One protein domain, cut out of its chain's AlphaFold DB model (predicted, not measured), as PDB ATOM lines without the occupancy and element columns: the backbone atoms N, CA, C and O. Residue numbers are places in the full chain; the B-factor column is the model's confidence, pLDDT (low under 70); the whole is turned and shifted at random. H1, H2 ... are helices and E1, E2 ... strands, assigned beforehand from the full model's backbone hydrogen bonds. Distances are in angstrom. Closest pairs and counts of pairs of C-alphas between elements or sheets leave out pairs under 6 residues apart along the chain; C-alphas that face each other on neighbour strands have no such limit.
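AT A GLANCE: This is residues 4 to 101 of the 128 residues of an uncharacterized protein of Monosporascus sp. CRB-9-2 (UniProt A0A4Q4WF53). One strongly twisted, elongated sheet of long strands E2, E3 and E5, with short E1 and E4 at its edges, has the small helix H1 over one face, and long unnamed stretches, residues 8 to 23, 47 to 64 and 69 to 81, link its strands. The 98 printed residues hold E1, E2, E3, E4, E5, then H1; the all-antiparallel order is E1, E2, E3, E5, E4. The class is mostly strand, with under half of the residues in named elements. The whole is compact, radius of gyration of the C-alphas 13.1 A, spanning 40 by 26 by 24 A.

HOW THE PARTS SIT: E1, residues 5 to 7, and E2, residues 24 to 34, form an antiparallel hairpin, with N 5 and O 33 at 2.9 A. E2 bends by 54 degrees at residue 29. E3, residues 37 to 46, forms a hairpin with E2, with N 27 and O 43 at 2.9 A; E1, E2 and E3 are a meander, each strand the antiparallel neighbour of the one before. E5, residues 82 to 90, is E3's antiparallel neighbour, with N 42 and O 85 at 2.8 A. E4, residues 65 to 68, forms a hairpin with E5, with N 86 and O 67 at 2.9 A. E3 and E4 are apart. H1, residues 94 to 97, is on the sheet at a height of 8.5 A, only just over none of its strands: E3 and E5 have 2 of its C-alphas each. The closest C-alphas of E3 and H1, Thr 40 and Leu 94, are 6.7 A apart. H1 is too short for an O i to N i+4 pair; its 1 O i to N i+3 pair is within range.

IN THESE COORDINATES: E1 begins at C-alpha 5 (147.857, 129.799, 121.357). E2 is 28.8 A long, E3 28.3 A and E5 26.5 A. H1 ends at C-alpha 97 (136.469, 116.064, 114.769).

THE WHOLE: The farthest C-alphas, Glu 35 and Gly 49, are 41.3 A apart. The printed part has no cut. The links E1 to E2, E3 to E4 and E4 to E5 are long. Residue 101 alone has pLDDT under 70.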
ATOM      1  N   ILE A   4     151.619 130.429 118.511       94.44
ATOM      2  CA  ILE A   4     150.886 129.280 119.042       94.44
ATOM      3  C   ILE A   4     150.080 129.719 120.273       94.44
ATOM      4  O   ILE A   4     150.644 130.202 121.255       94.44
ATOM      5  N   GLY A   5     148.761 129.531 120.238       95.50
ATOM      6  CA  GLY A   5     147.857 129.799 121.357       95.50
ATOM      7  C   GLY A   5     147.408 128.513 122.046       95.50
ATOM      8  O   GLY A   5     147.140 127.515 121.382       95.50
ATOM      9  N   ARG A   6     147.283 128.516 123.376       95.75
ATOM     10  CA  ARG A   6     146.675 127.394 124.112       95.75
ATOM     11  C   ARG A   6     145.156 127.404 123.926       95.75
ATOM     12  O   ARG A   6     144.531 128.460 123.983       95.75
ATOM     13  N   VAL A   7     144.563 126.226 123.761       94.69
ATOM     14  CA  VAL A   7     143.111 126.034 123.656       94.69
ATOM     15  C   VAL A   7     142.575 125.446 124.960       94.69
ATOM     16  O   VAL A   7     143.185 124.554 125.555       94.69
ATOM     17  N   ASN A   8     141.421 125.941 125.410       91.56
ATOM     18  CA  ASN A   8     140.723 125.372 126.559       91.56
ATOM     19  C   ASN A   8     140.038 124.062 126.165       91.56
ATOM     20  O   ASN A   8     139.143 124.043 125.323       91.56
ATOM     21  N   LEU A   9     140.450 122.968 126.803       88.88
ATOM     22  CA  LEU A   9     139.833 121.659 126.631       88.88
ATOM     23  C   LEU A   9     138.667 121.467 127.597       88.88
ATOM     24  O   LEU A   9     138.722 121.855 128.767       88.88
ATOM     25  N   ARG A  10     137.627 120.779 127.123       85.31
ATOM     26  CA  ARG A  10     136.563 120.276 127.993       85.31
ATOM     27  C   ARG A  10     137.130 119.147 128.856       85.31
ATOM     28  O   ARG A  10     137.733 118.216 128.332       85.31
ATOM     29  N   ARG A  11     136.904 119.206 130.173       75.25
ATOM     30  CA  ARG A  11     137.415 118.200 131.127       75.25
ATOM     31  C   ARG A  11     136.901 116.779 130.861       75.25
ATOM     32  O   ARG A  11     137.630 115.829 131.104       75.25
ATOM     33  N   ASN A  12     135.687 116.657 130.324       84.12
ATOM     34  CA  ASN A  12     135.011 115.381 130.075       84.12
ATOM     35  C   ASN A  12     134.807 115.140 128.574       84.12
ATOM     36  O   ASN A  12     133.711 114.793 128.142       84.12
ATOM     37  N   LEU A  13     135.833 115.404 127.762       90.12
ATOM     38  CA  LEU A  13     135.769 115.086 126.340       90.12
ATOM     39  C   LEU A  13     135.624 113.566 126.165       90.12
ATOM     40  O   LEU A  13     136.497 112.812 126.594       90.12
ATOM     41  N   ALA A  14     134.515 113.134 125.565       91.12
ATOM     42  CA  ALA A  14     134.279 111.733 125.246       91.12
ATOM     43  C   ALA A  14     135.242 111.309 124.131       91.12
ATOM     44  O   ALA A  14     135.190 111.848 123.031       91.12
ATOM     45  N   LEU A  15     136.155 110.391 124.448       94.88
ATOM     46  CA  LEU A  15     137.202 109.903 123.541       94.88
ATOM     47  C   LEU A  15     137.127 108.386 123.341       94.88
ATOM     48  O   LEU A  15     138.058 107.779 122.823       94.88
ATOM     49  N   ASP A  16     136.036 107.759 123.772       91.88
ATOM     50  CA  ASP A  16     135.825 106.318 123.643       91.88
ATOM     51  C   ASP A  16     135.702 105.856 122.185       91.88
ATOM     52  O   ASP A  16     136.005 104.705 121.885       91.88
ATOM     53  N   THR A  17     135.338 106.759 121.275       94.25
ATOM     54  CA  THR A  17     135.309 106.489 119.834       94.25
ATOM     55  C   THR A  17     136.671 106.645 119.162       94.25
ATOM     56  O   THR A  17     136.794 106.259 118.013       94.25
ATOM     57  N   LEU A  18     137.711 107.164 119.833       96.81
ATOM     58  CA  LEU A  18     138.987 107.491 119.180       96.81
ATOM     59  C   LEU A  18     139.727 106.251 118.646       96.81
ATOM     60  O   LEU A  18     140.319 106.310 117.574       96.81
ATOM     61  N   LEU A  19     139.718 105.148 119.399       96.94
ATOM     62  CA  LEU A  19     140.366 103.872 119.060       96.94
ATOM     63  C   LEU A  19     139.462 102.706 119.503       96.94
ATOM     64  O   LEU A  19     139.806 101.977 120.433       96.94
ATOM     65  N   PRO A  20     138.286 102.519 118.883       95.00
ATOM     66  CA  PRO A  20     137.234 101.652 119.426       95.00
ATOM     67  C   PRO A  20     137.577 100.160 119.350       95.00
ATOM     68  O   PRO A  20     136.949  99.339 120.013       95.00
ATOM     69  N   THR A  21     138.564  99.790 118.533       94.94
ATOM     70  CA  THR A  21     139.024  98.409 118.358       94.94
ATOM     71  C   THR A  21     140.120  98.019 119.348       94.94
ATOM     72  O   THR A  21     140.483  96.843 119.423       94.94
ATOM     73  N   LEU A  22     140.654  98.974 120.119       97.31
ATOM     74  CA  LEU A  22     141.740  98.743 121.064       97.31
ATOM     75  C   LEU A  22     141.271  98.943 122.512       97.31
ATOM     76  O   LEU A  22     140.527  99.879 122.801       97.31
ATOM     77  N   PRO A  23     141.735  98.108 123.461       97.56
ATOM     78  CA  PRO A  23     141.426  98.268 124.877       97.56
ATOM     79  C   PRO A  23     142.297  99.379 125.480       97.56
ATOM     80  O   PRO A  23     143.241  99.124 126.229       97.56
ATOM     81  N   VAL A  24     142.005 100.626 125.114       98.06
ATOM     82  CA  VAL A  24     142.720 101.812 125.591       98.06
ATOM     83  C   VAL A  24     141.759 102.811 126.218       98.06
ATOM     84  O   VAL A  24     140.636 103.010 125.765       98.06
ATOM     85  N   ARG A  25     142.217 103.483 127.270       97.56
ATOM     86  CA  ARG A  25     141.569 104.674 127.813       97.56
ATOM     87  C   ARG A  25     142.243 105.905 127.226       97.56
ATOM     88  O   ARG A  25     143.450 106.068 127.388       97.56
ATOM     89  N   ALA A  26     141.458 106.780 126.609       97.31
ATOM     90  CA  ALA A  26     141.929 108.048 126.069       97.31
ATOM     91  C   ALA A  26     141.590 109.221 127.006       97.31
ATOM     92  O   ALA A  26     140.493 109.290 127.561       97.31
ATOM     93  N   GLN A  27     142.530 110.149 127.187       96.88
ATOM     94  CA  GLN A  27     142.349 111.360 127.992       96.88
ATOM     95  C   GLN A  27     143.067 112.543 127.337       96.88
ATOM     96  O   GLN A  27     144.286 112.521 127.178       96.88
ATOM     97  N   ALA A  28     142.337 113.608 127.005       96.69
ATOM     98  CA  ALA A  28     142.950 114.830 126.492       96.69
ATOM     99  C   ALA A  28     143.810 115.506 127.576       96.69
ATOM    100  O   ALA A  28     143.375 115.666 128.719       96.69
ATOM    101  N   LEU A  29     145.035 115.893 127.219       96.69
ATOM    102  CA  LEU A  29     145.999 116.527 128.122       96.69
ATOM    103  C   LEU A  29     146.079 118.038 127.894       96.69
ATOM    104  O   LEU A  29     146.025 118.828 128.835       96.69
ATOM    105  N   ALA A  30     146.232 118.434 126.635       97.00
ATOM    106  CA  ALA A  30     146.412 119.820 126.232       97.00
ATOM    107  C   ALA A  30     146.079 119.984 124.749       97.00
ATOM    108  O   ALA A  30     146.157 119.025 123.980       97.00
ATOM    109  N   ALA A  31     145.723 121.204 124.364       97.81
ATOM    110  CA  ALA A  31     145.538 121.568 122.973       97.81
ATOM    111  C   ALA A  31     146.134 122.945 122.687       97.81
ATOM    112  O   ALA A  31     146.150 123.833 123.549       97.81
ATOM    113  N   TRP A  32     146.597 123.106 121.456       98.06
ATOM    114  CA  TRP A  32     147.173 124.331 120.927       98.06
ATOM    115  C   TRP A  32     146.586 124.628 119.555       98.06
ATOM    116  O   TRP A  32     146.125 123.723 118.864       98.06
ATOM    117  N   ARG A  33     146.618 125.898 119.165       96.88
ATOM    118  CA  ARG A  33     146.182 126.363 117.855       96.88
ATOM    119  C   ARG A  33     147.225 127.276 117.235       96.88
ATOM    120  O   ARG A  33     147.743 128.164 117.914       96.88
ATOM    121  N   LEU A  34     147.461 127.093 115.946       96.12
ATOM    122  CA  LEU A  34     148.157 128.032 115.080       96.12
ATOM    123  C   LEU A  34     147.315 128.188 113.815       96.12
ATOM    124  O   LEU A  34     147.010 127.193 113.169       96.12
ATOM    125  N   GLU A  35     146.915 129.417 113.492       94.44
ATOM    126  CA  GLU A  35     146.053 129.698 112.332       94.44
ATOM    127  C   GLU A  35     144.792 128.807 112.310       94.44
ATOM    128  O   GLU A  35     144.002 128.845 113.258       94.44
ATOM    129  N   ASP A  36     144.588 128.028 111.249       95.31
ATOM    130  CA  ASP A  36     143.481 127.091 111.069       95.31
ATOM    131  C   ASP A  36     143.835 125.648 111.479       95.31
ATOM    132  O   ASP A  36     143.093 124.721 111.151       95.31
ATOM    133  N   GLN A  37     144.928 125.441 112.214       97.00
ATOM    134  CA  GLN A  37     145.348 124.130 112.698       97.00
ATOM    135  C   GLN A  37     145.271 124.040 114.215       97.00
ATOM    136  O   GLN A  37     145.755 124.902 114.951       97.00
ATOM    137  N   TRP A  38     144.703 122.937 114.681       97.81
ATOM    138  CA  TRP A  38     144.632 122.571 116.082       97.81
ATOM    139  C   TRP A  38     145.472 121.323 116.293       97.81
ATOM    140  O   TRP A  38     145.388 120.379 115.516       97.81
ATOM    141  N   VAL A  39     146.257 121.302 117.366       98.06
ATOM    142  CA  VAL A  39     147.001 120.124 117.812       98.06
ATOM    143  C   VAL A  39     146.499 119.756 119.192       98.06
ATOM    144  O   VAL A  39     146.562 120.579 120.105       98.06
ATOM    145  N   THR A  40     146.023 118.526 119.370       98.38
ATOM    146  CA  THR A  40     145.586 118.013 120.673       98.38
ATOM    147  C   THR A  40     146.446 116.829 121.089       98.38
ATOM    148  O   THR A  40     146.545 115.844 120.364       98.38
ATOM    149  N   ALA A  41     147.056 116.921 122.270       98.50
ATOM    150  CA  ALA A  41     147.758 115.814 122.905       98.50
ATOM    151  C   ALA A  41     146.764 114.972 123.711       98.50
ATOM    152  O   ALA A  41     146.114 115.477 124.633       98.50
ATOM    153  N   VAL A  42     146.667 113.687 123.387       98.31
ATOM    154  CA  VAL A  42     145.784 112.723 124.045       98.31
ATOM    155  C   VAL A  42     146.626 111.601 124.634       98.31
ATOM    156  O   VAL A  42     147.347 110.908 123.925       98.31
ATOM    157  N   LYS A  43     146.526 111.412 125.947       98.19
ATOM    158  CA  LYS A  43     147.101 110.260 126.633       98.19
ATOM    159  C   LYS A  43     146.288 109.021 126.295       98.19
ATOM    160  O   LYS A  43     145.070 109.036 126.464       98.19
ATOM    161  N   LEU A  44     146.969 107.961 125.893       98.56
ATOM    162  CA  LEU A  44     146.414 106.625 125.740       98.56
ATOM    163  C   LEU A  44     147.013 105.733 126.819       98.56
ATOM    164  O   LEU A  44     148.231 105.705 126.970       98.56
ATOM    165  N   THR A  45     146.167 105.008 127.543       98.62
ATOM    166  CA  THR A  45     146.583 104.023 128.549       98.62
ATOM    167  C   THR A  45     145.964 102.672 128.214       98.62
ATOM    168  O   THR A  45     144.741 102.567 128.109       98.62
ATOM    169  N   ASN A  46     146.787 101.641 128.042       98.62
ATOM    170  CA  ASN A  46     146.351 100.265 127.821       98.62
ATOM    171  C   ASN A  46     145.634  99.732 129.065       98.62
ATOM    172  O   ASN A  46     146.128  99.850 130.184       98.62
ATOM    173  N   THR A  47     144.464  99.131 128.871       98.44
ATOM    174  CA  THR A  47     143.665  98.533 129.951       98.44
ATOM    175  C   THR A  47     143.722  97.005 129.956       98.44
ATOM    176  O   THR A  47     143.109  96.368 130.810       98.44
ATOM    177  N   SER A  48     144.466  96.402 129.027       98.25
ATOM    178  CA  SER A  48     144.621  94.955 128.879       98.25
ATOM    179  C   SER A  48     145.965  94.437 129.400       98.25
ATOM    180  O   SER A  48     146.944  95.170 129.494       98.25
ATOM    181  N   GLY A  49     146.041  93.135 129.686       98.31
ATOM    182  CA  GLY A  49     147.276  92.463 130.118       98.31
ATOM    183  C   GLY A  49     148.260  92.103 128.994       98.31
ATOM    184  O   GLY A  49     149.199  91.354 129.247       98.31
ATOM    185  N   ARG A  50     148.055  92.586 127.761       98.12
ATOM    186  CA  ARG A  50     148.897  92.270 126.591       98.12
ATOM    187  C   ARG A  50     149.548  93.521 126.010       98.12
ATOM    188  O   ARG A  50     149.073  94.625 126.257       98.12
ATOM    189  N   TRP A  51     150.594  93.331 125.214       98.44
ATOM    190  CA  TRP A  51     151.138  94.393 124.368       98.44
ATOM    191  C   TRP A  51     150.136  94.794 123.281       98.44
ATOM    192  O   TRP A  51     149.391  93.945 122.784       98.44
ATOM    193  N   LEU A  52     150.121  96.078 122.930       98.50
ATOM    194  CA  LEU A  52     149.344  96.625 121.820       98.50
ATOM    195  C   LEU A  52     150.268  97.372 120.862       98.50
ATOM    196  O   LEU A  52     151.077  98.186 121.310       98.50
ATOM    197  N   ASP A  53     150.076  97.153 119.566       98.12
ATOM    198  CA  ASP A  53     150.658  97.974 118.507       98.12
ATOM    199  C   ASP A  53     149.663  99.069 118.108       98.12
ATOM    200  O   ASP A  53     148.457  98.827 117.992       98.12
ATOM    201  N   LEU A  54     150.159 100.290 117.922       98.31
ATOM    202  CA  LEU A  54     149.359 101.458 117.579       98.31
ATOM    203  C   LEU A  54     149.555 101.815 116.105       98.31
ATOM    204  O   LEU A  54     150.601 102.319 115.703       98.31
ATOM    205  N   ASP A  55     148.514 101.589 115.309       95.75
ATOM    206  CA  ASP A  55     148.445 102.032 113.917       95.75
ATOM    207  C   ASP A  55     147.667 103.360 113.840       95.75
ATOM    208  O   ASP A  55     146.508 103.404 114.267       95.75
ATOM    209  N   PRO A  56     148.241 104.447 113.285       94.50
ATOM    210  CA  PRO A  56     147.529 105.714 113.128       94.50
ATOM    211  C   PRO A  56     146.231 105.587 112.321       94.50
ATOM    212  O   PRO A  56     145.305 106.362 112.530       94.50
ATOM    213  N   ARG A  57     146.124 104.588 111.435       94.44
ATOM    214  CA  ARG A  57     144.927 104.332 110.617       94.44
ATOM    215  C   ARG A  57     143.759 103.748 111.409       94.44
ATOM    216  O   ARG A  57     142.643 103.728 110.904       94.44
ATOM    217  N   ALA A  58     143.999 103.265 112.627       96.00
ATOM    218  CA  ALA A  58     142.937 102.807 113.519       96.00
ATOM    219  C   ALA A  58     142.217 103.969 114.230       96.00
ATOM    220  O   ALA A  58     141.155 103.749 114.815       96.00
ATOM    221  N   LEU A  59     142.789 105.183 114.206       97.38
ATOM    222  CA  LEU A  59     142.182 106.371 114.802       97.38
ATOM    223  C   LEU A  59     140.902 106.744 114.052       97.38
ATOM    224  O   LEU A  59     140.908 106.857 112.829       97.38
ATOM    225  N   GLN A  60     139.821 106.983 114.788       96.88
ATOM    226  CA  GLN A  60     138.566 107.450 114.207       96.88
ATOM    227  C   GLN A  60     138.334 108.932 114.478       96.88
ATOM    228  O   GLN A  60     138.377 109.394 115.621       96.88
ATOM    229  N   GLY A  61     138.034 109.653 113.404       95.69
ATOM    230  CA  GLY A  61     137.762 111.081 113.404       95.69
ATOM    231  C   GLY A  61     138.245 111.729 112.112       95.69
ATOM    232  O   GLY A  61     138.875 111.082 111.275       95.69
ATOM    233  N   ASP A  62     137.942 113.011 111.959       96.56
ATOM    234  CA  ASP A  62     138.450 113.852 110.880       96.56
ATOM    235  C   ASP A  62     139.804 114.454 111.286       96.56
ATOM    236  O   ASP A  62     139.883 115.507 111.924       96.56
ATOM    237  N   PHE A  63     140.887 113.734 110.985       97.50
ATOM    238  CA  PHE A  63     142.249 114.137 111.330       97.50
ATOM    239  C   PHE A  63     143.073 114.426 110.081       97.50
ATOM    240  O   PHE A  63     143.159 113.611 109.166       97.50
ATOM    241  N   LEU A  64     143.770 115.563 110.090       97.19
ATOM    242  CA  LEU A  64     144.749 115.915 109.066       97.19
ATOM    243  C   LEU A  64     146.028 115.078 109.208       97.19
ATOM    244  O   LEU A  64     146.638 114.689 108.215       97.19
ATOM    245  N   ALA A  65     146.454 114.837 110.449       97.50
ATOM    246  CA  ALA A  65     147.636 114.052 110.777       97.50
ATOM    247  C   ALA A  65     147.553 113.516 112.210       97.50
ATOM    248  O   ALA A  65     146.893 114.100 113.074       97.50
ATOM    249  N   ALA A  66     148.279 112.432 112.471       98.06
ATOM    250  CA  ALA A  66     148.455 111.885 113.805       98.06
ATOM    251  C   ALA A  66     149.859 111.300 113.978       98.06
ATOM    252  O   ALA A  66     150.413 110.720 113.045       98.06
ATOM    253  N   THR A  67     150.426 111.421 115.177       97.94
ATOM    254  CA  THR A  67     151.677 110.736 115.532       97.94
ATOM    255  C   THR A  67     151.668 110.280 116.985       97.94
ATOM    256  O   THR A  67     151.192 111.000 117.867       97.94
ATOM    257  N   PHE A  68     152.186 109.079 117.232       98.31
ATOM    258  CA  PHE A  68     152.373 108.533 118.573       98.31
ATOM    259  C   PHE A  68     153.797 108.812 119.054       98.31
ATOM    260  O   PHE A  68     154.745 108.658 118.290       98.31
ATOM    261  N   GLN A  69     153.966 109.154 120.334       98.12
ATOM    262  CA  GLN A  69     155.302 109.216 120.946       98.12
ATOM    263  C   GLN A  69     156.004 107.854 120.918       98.12
ATOM    264  O   GLN A  69     157.191 107.765 120.628       98.12
ATOM    265  N   HIS A  70     155.241 106.802 121.210       97.81
ATOM    266  CA  HIS A  70     155.682 105.414 121.150       97.81
ATOM    267  C   HIS A  70     154.649 104.618 120.352       97.81
ATOM    268  O   HIS A  70     153.457 104.758 120.643       97.81
ATOM    269  N   PRO A  71     155.070 103.785 119.384       97.50
ATOM    270  CA  PRO A  71     154.156 103.023 118.533       97.50
ATOM    271  C   PRO A  71     153.560 101.794 119.233       97.50
ATOM    272  O   PRO A  71     152.762 101.086 118.631       97.50
ATOM    273  N   THR A  72     153.938 101.520 120.482       98.19
ATOM    274  CA  THR A  72     153.454 100.370 121.247       98.19
ATOM    275  C   THR A  72     153.072 100.762 122.669       98.19
ATOM    276  O   THR A  72     153.564 101.750 123.218       98.19
ATOM    277  N   LEU A  73     152.185  99.967 123.265       98.69
ATOM    278  CA  LEU A  73     151.823 100.035 124.677       98.69
ATOM    279  C   LEU A  73     152.090  98.691 125.346       98.69
ATOM    280  O   LEU A  73     151.629  97.647 124.880       98.69
ATOM    281  N   GLY A  74     152.798  98.727 126.471       98.62
ATOM    282  CA  GLY A  74     152.994  97.575 127.342       98.62
ATOM    283  C   GLY A  74     151.711  97.160 128.075       98.62
ATOM    284  O   GLY A  74     150.729  97.905 128.068       98.62
ATOM    285  N   PRO A  75     151.702  95.981 128.725       98.50
ATOM    286  CA  PRO A  75     150.582  95.525 129.549       98.50
ATOM    287  C   PRO A  75     150.194  96.524 130.646       98.50
ATOM    288  O   PRO A  75     151.071  97.154 131.236       98.50
ATOM    289  N   ALA A  76     148.900  96.599 130.965       98.50
ATOM    290  CA  ALA A  76     148.350  97.471 132.001       98.50
ATOM    291  C   ALA A  76     149.081  97.330 133.351       98.50
ATOM    292  O   ALA A  76     149.393  96.223 133.800       98.50
ATOM    293  N   GLY A  77     149.343  98.466 134.004       96.69
ATOM    294  CA  GLY A  77     150.069  98.542 135.274       96.69
ATOM    295  C   GLY A  77     151.594  98.531 135.128       96.69
ATOM    296  O   GLY A  77     152.305  98.529 136.133       96.69
ATOM    297  N   ARG A  78     152.126  98.516 133.899       96.19
ATOM    298  CA  ARG A  78     153.560  98.686 133.619       96.19
ATOM    299  C   ARG A  78     153.853 100.127 133.223       96.19
ATOM    300  O   ARG A  78     153.016 100.791 132.636       96.19
ATOM    301  N   ALA A  79     155.088 100.580 133.436       94.69
ATOM    302  CA  ALA A  79     155.510 101.931 133.045       94.69
ATOM    303  C   ALA A  79     155.328 102.232 131.542       94.69
ATOM    304  O   ALA A  79     155.176 103.386 131.161       94.69
ATOM    305  N   ALA A  80     155.332 101.194 130.699       97.62
ATOM    306  CA  ALA A  80     155.134 101.299 129.255       97.62
ATOM    307  C   ALA A  80     153.655 101.229 128.821       97.62
ATOM    308  O   ALA A  80     153.383 101.219 127.625       97.62
ATOM    309  N   ASP A  81     152.691 101.140 129.746       98.56
ATOM    310  CA  ASP A  81     151.261 101.018 129.415       98.56
ATOM    311  C   ASP A  81     150.627 102.309 128.890       98.56
ATOM    312  O   ASP A  81     149.449 102.320 128.531       98.56
ATOM    313  N   THR A  82     151.400 103.394 128.841       98.50
ATOM    314  CA  THR A  82     150.920 104.730 128.525       98.50
ATOM    315  C   THR A  82     151.781 105.390 127.451       98.50
ATOM    316  O   THR A  82     153.007 105.340 127.488       98.50
ATOM    317  N   THR A  83     151.127 106.071 126.512       98.56
ATOM    318  CA  THR A  83     151.761 106.917 125.494       98.56
ATOM    319  C   THR A  83     150.905 108.155 125.236       98.56
ATOM    320  O   THR A  83     149.794 108.279 125.759       98.56
ATOM    321  N   VAL A  84     151.400 109.079 124.420       98.69
ATOM    322  CA  VAL A  84     150.625 110.227 123.936       98.69
ATOM    323  C   VAL A  84     150.529 110.165 122.419       98.69
ATOM    324  O   VAL A  84     151.531 109.950 121.737       98.69
ATOM    325  N   VAL A  85     149.321 110.379 121.902       98.69
ATOM    326  CA  VAL A  85     149.072 110.666 120.489       98.69
ATOM    327  C   VAL A  85     148.819 112.159 120.311       98.69
ATOM    328  O   VAL A  85     148.122 112.783 121.115       98.69
ATOM    329  N   TYR A  86     149.390 112.737 119.262       98.44
ATOM    330  CA  TYR A  86     149.139 114.110 118.848       98.44
ATOM    331  C   TYR A  86     148.251 114.090 117.618       98.44
ATOM    332  O   TYR A  86     148.644 113.534 116.597       98.44
ATOM    333  N   LEU A  87     147.067 114.683 117.732       98.38
ATOM    334  CA  LEU A  87     146.060 114.731 116.676       98.38
ATOM    335  C   LEU A  87     145.998 116.143 116.109       98.38
ATOM    336  O   LEU A  87     145.873 117.100 116.879       98.38
ATOM    337  N   VAL A  88     146.083 116.259 114.785       98.19
ATOM    338  CA  VAL A  88     145.984 117.532 114.069       98.19
ATOM    339  C   VAL A  88     144.637 117.617 113.365       98.19
ATOM    340  O   VAL A  88     144.288 116.722 112.598       98.19
ATOM    341  N   THR A  89     143.899 118.698 113.596       98.19
ATOM    342  CA  THR A  89     142.581 118.966 112.997       98.19
ATOM    343  C   THR A  89     142.584 120.347 112.341       98.19
ATOM    344  O   THR A  89     143.375 121.220 112.719       98.19
ATOM    345  N   ARG A  90     141.733 120.552 111.327       97.31
ATOM    346  CA  ARG A  90     141.646 121.817 110.580       97.31
ATOM    347  C   ARG A  90     140.313 122.511 110.826       97.31
ATOM    348  O   ARG A  90     139.259 121.900 110.733       97.31
ATOM    349  N   GLY A  91     140.348 123.811 111.088       96.12
ATOM    350  CA  GLY A  91     139.163 124.663 111.266       96.12
ATOM    351  C   GLY A  91     138.425 124.497 112.602       96.12
ATOM    352  O   GLY A  91     137.712 125.412 113.010       96.12
ATOM    353  N   HIS A  92     138.607 123.376 113.299       95.00
ATOM    354  CA  HIS A  92     137.909 123.042 114.538       95.00
ATOM    355  C   HIS A  92     138.780 122.177 115.464       95.00
ATOM    356  O   HIS A  92     139.835 121.680 115.061       95.00
ATOM    357  N   GLY A  93     138.376 122.045 116.731       95.12
ATOM    358  CA  GLY A  93     139.115 121.288 117.737       95.12
ATOM    359  C   GLY A  93     138.727 119.810 117.758       95.12
ATOM    360  O   GLY A  93     137.761 119.391 117.132       95.12
ATOM    361  N   LEU A  94     139.451 119.017 118.556       96.19
ATOM    362  CA  LEU A  94     139.258 117.564 118.624       96.19
ATOM    363  C   LEU A  94     137.805 117.145 118.905       96.19
ATOM    364  O   LEU A  94     137.366 116.119 118.409       96.19
ATOM    365  N   ALA A  95     137.051 117.918 119.690       93.31
ATOM    366  CA  ALA A  95     135.674 117.568 120.031       93.31
ATOM    367  C   ALA A  95     134.746 117.521 118.814       93.31
ATOM    368  O   ALA A  95     133.884 116.649 118.745       93.31
ATOM    369  N   GLU A  96     134.929 118.442 117.873       93.75
ATOM    370  CA  GLU A  96     134.129 118.506 116.653       93.75
ATOM    371  C   GLU A  96     134.634 117.535 115.570       93.75
ATOM    372  O   GLU A  96     133.901 117.240 114.633       93.75
ATOM    373  N   SER A  97     135.854 117.006 115.717       95.75
ATOM    374  CA  SER A  97     136.469 116.064 114.769       95.75
ATOM    375  C   SER A  97     136.156 114.596 115.069       95.75
ATOM    376  O   SER A  97     136.491 113.721 114.274       95.75
ATOM    377  N   LEU A  98     135.578 114.288 116.232       93.81
ATOM    378  CA  LEU A  98     135.285 112.917 116.649       93.81
ATOM    379  C   LEU A  98     133.954 112.429 116.084       93.81
ATOM    380  O   LEU A  98     133.000 113.188 115.920       93.81
ATOM    381  N   LEU A  99     133.867 111.117 115.869       89.06
ATOM    382  CA  LEU A  99     132.605 110.485 115.515       89.06
ATOM    383  C   LEU A  99     131.633 110.521 116.707       89.06
ATOM    384  O   LEU A  99     132.054 110.279 117.848       89.06
ATOM    385  N   PRO A 100     130.332 110.768 116.466       79.12
ATOM    386  CA  PRO A 100     129.326 110.698 117.510       79.12
ATOM    387  C   PRO A 100     129.240 109.274 118.061       79.12
ATOM    388  O   PRO A 100     129.233 108.290 117.320       79.12
ATOM    389  N   LYS A 101     129.119 109.164 119.382       68.75
ATOM    390  CA  LYS A 101     128.830 107.890 120.033       68.75
ATOM    391  C   LYS A 101     127.381 107.500 119.737       68.75
ATOM    392  O   LYS A 101     126.459 108.021 120.362       68.75
TER     393      LYS A 101